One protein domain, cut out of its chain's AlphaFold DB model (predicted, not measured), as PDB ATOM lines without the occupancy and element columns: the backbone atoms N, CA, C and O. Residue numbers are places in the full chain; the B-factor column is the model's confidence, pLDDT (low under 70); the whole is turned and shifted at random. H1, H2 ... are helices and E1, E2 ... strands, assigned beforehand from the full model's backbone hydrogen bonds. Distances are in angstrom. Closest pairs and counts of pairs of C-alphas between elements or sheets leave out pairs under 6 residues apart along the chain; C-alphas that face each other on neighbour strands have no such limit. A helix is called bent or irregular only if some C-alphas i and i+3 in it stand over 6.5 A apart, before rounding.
ATOM      1  N   ASN A   2     316.496 433.133 419.758       62.75
ATOM      2  CA  ASN A   2     316.381 431.742 419.260       62.75
ATOM      3  C   ASN A   2     315.870 430.691 420.271       62.75
ATOM      4  O   ASN A   2     315.606 429.556 419.880       62.75
ATOM      5  N   SER A   3     315.739 431.020 421.562       73.81
ATOM      6  CA  SER A   3     315.379 430.037 422.600       73.81
ATOM      7  C   SER A   3     313.932 429.560 422.483       73.81
ATOM      8  O   SER A   3     313.699 428.360 422.492       73.81
ATOM      9  N   PHE A   4     312.969 430.468 422.298       76.81
ATOM     10  CA  PHE A   4     311.562 430.101 422.084       76.81
ATOM     11  C   PHE A   4     311.394 429.160 420.878       76.81
ATOM     12  O   PHE A   4     310.663 428.177 420.941       76.81
ATOM     13  N   PHE A   5     312.140 429.410 419.802       71.94
ATOM     14  CA  PHE A   5     312.113 428.588 418.596       71.94
ATOM     15  C   PHE A   5     312.653 427.168 418.834       71.94
ATOM     16  O   PHE A   5     311.936 426.195 418.600       71.94
ATOM     17  N   ASN A   6     313.884 427.046 419.343       71.94
ATOM     18  CA  ASN A   6     314.522 425.742 419.554       71.94
ATOM     19  C   ASN A   6     313.840 424.919 420.650       71.94
ATOM     20  O   ASN A   6     313.866 423.694 420.599       71.94
ATOM     21  N   LEU A   7     313.256 425.585 421.650       82.94
ATOM     22  CA  LEU A   7     312.689 424.918 422.820       82.94
ATOM     23  C   LEU A   7     311.186 424.663 422.706       82.94
ATOM     24  O   LEU A   7     310.683 423.820 423.440       82.94
ATOM     25  N   GLN A   8     310.465 425.367 421.826       85.75
ATOM     26  CA  GLN A   8     309.009 425.220 421.718       85.75
ATOM     27  C   GLN A   8     308.544 424.917 420.295       85.75
ATOM     28  O   GLN A   8     307.963 423.859 420.059       85.75
ATOM     29  N   VAL A   9     308.819 425.806 419.334       85.62
ATOM     30  CA  VAL A   9     308.251 425.699 417.977       85.62
ATOM     31  C   VAL A   9     308.776 424.472 417.234       85.62
ATOM     32  O   VAL A   9     307.987 423.697 416.699       85.62
ATOM     33  N   LEU A  10     310.094 424.262 417.219       84.50
ATOM     34  CA  LEU A  10     310.680 423.117 416.523       84.50
ATOM     35  C   LEU A  10     310.263 421.771 417.154       84.50
ATOM     36  O   LEU A  10     309.807 420.902 416.409       84.50
ATOM     37  N   PRO A  11     310.321 421.585 418.491       90.38
ATOM     38  CA  PRO A  11     309.783 420.386 419.132       90.38
ATOM     39  C   PRO A  11     308.307 420.128 418.818       90.38
ATOM     40  O   PRO A  11     307.934 418.979 418.589       90.38
ATOM     41  N   LEU A  12     307.476 421.176 418.758       91.19
ATOM     42  CA  LEU A  12     306.065 421.055 418.387       91.19
ATOM     43  C   LEU A  12     305.898 420.559 416.946       91.19
ATOM     44  O   LEU A  12     305.136 419.624 416.717       91.19
ATOM     45  N   ILE A  13     306.627 421.143 415.990       88.56
ATOM     46  CA  ILE A  13     306.590 420.720 414.582       88.56
ATOM     47  C   ILE A  13     306.985 419.243 414.461       88.56
ATOM     48  O   ILE A  13     306.262 418.465 413.839       88.56
ATOM     49  N   ILE A  14     308.079 418.838 415.116       89.31
ATOM     50  CA  ILE A  14     308.549 417.444 415.118       89.31
ATOM     51  C   ILE A  14     307.498 416.515 415.740       89.31
ATOM     52  O   ILE A  14     307.183 415.468 415.176       89.31
ATOM     53  N   PHE A  15     306.923 416.895 416.883       94.06
ATOM     54  CA  PHE A  15     305.879 416.118 417.550       94.06
ATOM     55  C   PHE A  15     304.652 415.916 416.654       94.06
ATOM     56  O   PHE A  15     304.133 414.801 416.562       94.06
ATOM     57  N   CYS A  16     304.200 416.976 415.979       93.94
ATOM     58  CA  CYS A  16     303.081 416.911 415.050       93.94
ATOM     59  C   CYS A  16     303.389 415.988 413.867       93.94
ATOM     60  O   CYS A  16     302.576 415.122 413.551       93.94
ATOM     61  N   GLN A  17     304.585 416.103 413.284       90.00
ATOM     62  CA  GLN A  17     305.021 415.265 412.170       90.00
ATOM     63  C   GLN A  17     305.040 413.777 412.545       90.00
ATOM     64  O   GLN A  17     304.465 412.960 411.832       90.00
ATOM     65  N   VAL A  18     305.624 413.419 413.695       95.12
ATOM     66  CA  VAL A  18     305.681 412.022 414.175       95.12
ATOM     67  C   VAL A  18     304.286 411.432 414.412       95.12
ATOM     68  O   VAL A  18     304.099 410.221 414.307       95.12
ATOM     69  N   ARG A  19     303.292 412.268 414.731       96.88
ATOM     70  CA  ARG A  19     301.917 411.838 415.027       96.88
ATOM     71  C   ARG A  19     300.931 412.040 413.877       96.88
ATOM     72  O   ARG A  19     299.739 411.837 414.093       96.88
ATOM     73  N   ASN A  20     301.393 412.424 412.686       93.44
ATOM     74  CA  ASN A  20     300.534 412.776 411.548       93.44
ATOM     75  C   ASN A  20     299.479 413.849 411.891       93.44
ATOM     76  O   ASN A  20     298.347 413.813 411.412       93.44
ATOM     77  N   ILE A  21     299.843 414.802 412.750       95.50
ATOM     78  CA  ILE A  21     299.025 415.972 413.079       95.50
ATOM     79  C   ILE A  21     299.447 417.102 412.143       95.50
ATOM     80  O   ILE A  21     300.640 417.349 411.986       95.50
ATOM     81  N   ILE A  22     298.483 417.814 411.559       91.62
ATOM     82  CA  ILE A  22     298.740 418.984 410.710       91.62
ATOM     83  C   ILE A  22     298.762 420.235 411.604       91.62
ATOM     84  O   ILE A  22     297.699 420.648 412.079       91.62
ATOM     85  N   PRO A  23     299.931 420.846 411.874       91.25
ATOM     86  CA  PRO A  23     299.988 422.058 412.676       91.25
ATOM     87  C   PRO A  23     299.540 423.270 411.850       91.25
ATOM     88  O   PRO A  23     300.023 423.496 410.743       91.25
ATOM     89  N   ILE A  24     298.654 424.091 412.421       91.25
ATOM     90  CA  ILE A  24     298.310 425.413 411.884       91.25
ATOM     91  C   ILE A  24     298.966 426.456 412.782       91.25
ATOM     92  O   ILE A  24     298.603 426.592 413.950       91.25
ATOM     93  N   ILE A  25     299.938 427.187 412.238       89.06
ATOM     94  CA  ILE A  25     300.671 428.222 412.970       89.06
ATOM     95  C   ILE A  25     300.227 429.586 412.452       89.06
ATOM     96  O   ILE A  25     300.423 429.912 411.284       89.06
ATOM     97  N   ILE A  26     299.637 430.389 413.337       89.44
ATOM     98  CA  ILE A  26     299.253 431.772 413.054       89.44
ATOM     99  C   ILE A  26     300.297 432.673 413.699       89.44
ATOM    100  O   ILE A  26     300.531 432.595 414.903       89.44
ATOM    101  N   HIS A  27     300.926 433.523 412.899       85.81
ATOM    102  CA  HIS A  27     301.912 434.477 413.380       85.81
ATOM    103  C   HIS A  27     301.772 435.805 412.639       85.81
ATOM    104  O   HIS A  27     301.237 435.879 411.531       85.81
ATOM    105  N   GLU A  28     302.293 436.861 413.249       84.38
ATOM    106  CA  GLU A  28     302.335 438.179 412.631       84.38
ATOM    107  C   GLU A  28     303.452 438.268 411.580       84.38
ATOM    108  O   GLU A  28     304.413 437.486 411.569       84.38
ATOM    109  N   VAL A  29     303.312 439.232 410.671       86.69
ATOM    110  CA  VAL A  29     304.360 439.641 409.733       86.69
ATOM    111  C   VAL A  29     304.857 441.019 410.143       86.69
ATOM    112  O   VAL A  29     304.062 441.898 410.471       86.69
ATOM    113  N   SER A  30     306.169 441.220 410.114       86.75
ATOM    114  CA  SER A  30     306.786 442.499 410.470       86.75
ATOM    115  C   SER A  30     307.555 443.059 409.285       86.75
ATOM    116  O   SER A  30     308.152 442.315 408.502       86.75
ATOM    117  N   TYR A  31     307.547 444.384 409.148       86.56
ATOM    118  CA  TYR A  31     308.357 445.063 408.147       86.56
ATOM    119  C   TYR A  31     309.835 444.971 408.532       86.56
ATOM    120  O   TYR A  31     310.228 445.423 409.607       86.56
ATOM    121  N   ASN A  32     310.649 444.381 407.661       86.69
ATOM    122  CA  ASN A  32     312.096 444.368 407.800       86.69
ATOM    123  C   ASN A  32     312.679 445.559 407.005       86.69
ATOM    124  O   ASN A  32     312.590 445.554 405.770       86.69
ATOM    125  N   PRO A  33     313.278 446.561 407.679       87.81
ATOM    126  CA  PRO A  33     313.785 447.763 407.023       87.81
ATOM    127  C   PRO A  33     315.011 447.502 406.142       87.81
ATOM    128  O   PRO A  33     315.145 448.152 405.110       87.81
ATOM    129  N   ASP A  34     315.853 446.526 406.489       88.94
ATOM    130  CA  ASP A  34     317.071 446.193 405.739       88.94
ATOM    131  C   ASP A  34     316.753 445.587 404.365       88.94
ATOM    132  O   ASP A  34     317.475 445.780 403.391       88.94
ATOM    133  N   THR A  35     315.646 444.845 404.278       84.56
ATOM    134  CA  THR A  35     315.206 444.169 403.045       84.56
ATOM    135  C   THR A  35     314.071 444.891 402.322       84.56
ATOM    136  O   THR A  35     313.728 444.512 401.200       84.56
ATOM    137  N   GLY A  36     313.459 445.897 402.955       86.06
ATOM    138  CA  GLY A  36     312.288 446.610 402.439       86.06
ATOM    139  C   GLY A  36     311.042 445.732 402.275       86.06
ATOM    140  O   GLY A  36     310.151 446.060 401.489       86.06
ATOM    141  N   LYS A  37     310.985 444.582 402.955       84.75
ATOM    142  CA  LYS A  37     309.939 443.564 402.782       84.75
ATOM    143  C   LYS A  37     309.255 443.246 404.104       84.75
ATOM    144  O   LYS A  37     309.881 443.236 405.159       84.75
ATOM    145  N   ASN A  38     307.971 442.907 404.027       85.00
ATOM    146  CA  ASN A  38     307.283 442.257 405.138       85.00
ATOM    147  C   ASN A  38     307.744 440.803 405.209       85.00
ATOM    148  O   ASN A  38     307.611 440.068 404.229       85.00
ATOM    149  N   LEU A  39     308.278 440.401 406.358       83.44
ATOM    150  CA  LEU A  39     308.742 439.044 406.599       83.44
ATOM    151  C   LEU A  39     307.882 438.386 407.669       83.44
ATOM    152  O   LEU A  39     307.509 439.000 408.671       83.44
ATOM    153  N   ALA A  40     307.597 437.106 407.449       83.38
ATOM    154  CA  ALA A  40     307.084 436.234 408.486       83.38
ATOM    155  C   ALA A  40     308.050 436.212 409.674       83.38
ATOM    156  O   ALA A  40     309.276 436.128 409.501       83.38
ATOM    157  N   PHE A  41     307.494 436.241 410.885       81.06
ATOM    158  CA  PHE A  41     308.250 435.831 412.058       81.06
ATOM    159  C   PHE A  41     308.849 434.443 411.788       81.06
ATOM    160  O   PHE A  41     308.129 433.547 411.376       81.06
ATOM    161  N   LEU A  42     310.161 434.271 411.970       78.00
ATOM    162  CA  LEU A  42     310.879 433.020 411.665       78.00
ATOM    163  C   LEU A  42     310.822 432.554 410.192       78.00
ATOM    164  O   LEU A  42     310.933 431.358 409.936       78.00
ATOM    165  N   HIS A  43     310.733 433.473 409.220       79.69
ATOM    166  CA  HIS A  43     310.727 433.144 407.781       79.69
ATOM    167  C   HIS A  43     311.790 432.107 407.358       79.69
ATOM    168  O   HIS A  43     311.460 431.188 406.627       79.69
ATOM    169  N   VAL A  44     313.015 432.156 407.903       81.81
ATOM    170  CA  VAL A  44     314.092 431.191 407.582       81.81
ATOM    171  C   VAL A  44     313.718 429.731 407.878       81.81
ATOM    172  O   VAL A  44     314.167 428.838 407.166       81.81
ATOM    173  N   LEU A  45     312.934 429.460 408.929       79.88
ATOM    174  CA  LEU A  45     312.446 428.105 409.207       79.88
ATOM    175  C   LEU A  45     311.423 427.695 408.154       79.88
ATOM    176  O   LEU A  45     311.537 426.618 407.577       79.88
ATOM    177  N   TYR A  46     310.419 428.544 407.947       80.75
ATOM    178  CA  TYR A  46     309.323 428.264 407.027       80.75
ATOM    179  C   TYR A  46     309.813 428.159 405.579       80.75
ATOM    180  O   TYR A  46     309.262 427.398 404.805       80.75
ATOM    181  N   ASP A  47     310.912 428.817 405.227       80.00
ATOM    182  CA  ASP A  47     311.549 428.654 403.919       80.00
ATOM    183  C   ASP A  47     312.269 427.297 403.759       80.00
ATOM    184  O   ASP A  47     312.632 426.932 402.645       80.00
ATOM    185  N   ARG A  48     312.517 426.555 404.850       82.75
ATOM    186  CA  ARG A  48     313.274 425.283 404.859       82.75
ATOM    187  C   ARG A  48     312.428 424.040 405.110       82.75
ATOM    188  O   ARG A  48     312.956 422.935 405.012       82.75
ATOM    189  N   ILE A  49     311.170 424.203 405.502       82.69
ATOM    190  CA  ILE A  49     310.251 423.088 405.740       82.69
ATOM    191  C   ILE A  49     309.163 423.096 404.677       82.69
ATOM    192  O   ILE A  49     308.675 424.160 404.300       82.69
ATOM    193  N   GLU A  50     308.732 421.917 404.243       85.50
ATOM    194  CA  GLU A  50     307.583 421.814 403.350       85.50
ATOM    195  C   GLU A  50     306.330 422.305 404.089       85.50
ATOM    196  O   GLU A  50     305.930 421.755 405.118       85.50
ATOM    197  N   ASN A  51     305.735 423.390 403.602       87.75
ATOM    198  CA  ASN A  51     304.535 423.966 404.191       87.75
ATOM    199  C   ASN A  51     303.655 424.648 403.143       87.75
ATOM    200  O   ASN A  51     304.071 424.953 402.023       87.75
TER     201      ASN A  51
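This is residues 2 to 51 of the 92 residues of an uncharacterized protein of Candidatus Lokiarchaeota archaeon (UniProt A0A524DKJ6). This is an open, elongated frame: helix H1 makes one end and a small two-strand hairpin, E1 and E2, makes the other, with the stretched link of residues 19 to 28 running back from the end of H1 to the hairpin. After the hairpin the short helix H2 heads back toward H1's half of the model but stays apart from H1. The printed part has 50 residues with two named helices and two named strands, in the order H1, E1, E2, H2; the sheet has the order E1 - E2 and is antiparallel. The class is mixed, helices and strands. The whole is loose, with a radius of gyration of the C-alphas of 12.5 A, and the C-alphas span 38 by 22 by 17 A.

H1, residues 3 to 18, comes first and is irregular, but only just: C-alphas 7 and 10 are 6.9 A apart. A short link of 10 residues joins it to E1, residues 29 to 32. A tight link of 4 residues then leads to E2, residues 37 to 40. E1 and E2 form a hairpin, antiparallel, with 139 degrees between their N-to-C directions. Their C-alphas 31 and 38 face each other at 4.3 A, and C-alphas 29 and 40 at 4.5 A. Within hydrogen-bond range are N 30 and O 39 at 3.0 A, and N 39 and O 30 at 2.9 A. A tight link of 2 residues joins E2 to H2, residues 43 to 46. H1 is apart from E2 and from H2, and E1 is apart from H2. In H1, 10 of 12 O i to N i+4 pairs are within hydrogen-bond range; H2 is too short for such a pair, and its one O i to N i+3 pair is within range.

H1 begins at Ser 3, C-alpha (315.379, 430.037, 422.600), and ends at Val 18, C-alpha (305.681, 412.022, 414.175), 22.1 A from first to last C-alpha. E1, Val 29 to Asn 32, measures 9.3 A, and E2, Lys 37 to Ala 40, 9.7 A. H2, His 43 to Tyr 46, measures 5.1 A and ends with C-alpha 46 at (309.323, 428.264, 407.027).

The two C-alphas farthest apart are those of Arg 19 and Asp 34, at 38.7 A. The C-alphas of Asn 2 and Asn 51, the first and last printed residues, are 20.7 A apart. The printed part has no cut, and no link between its named elements is long. The mean pLDDT of the printed part is 85.4; residue 2 is the one printed residue under 70.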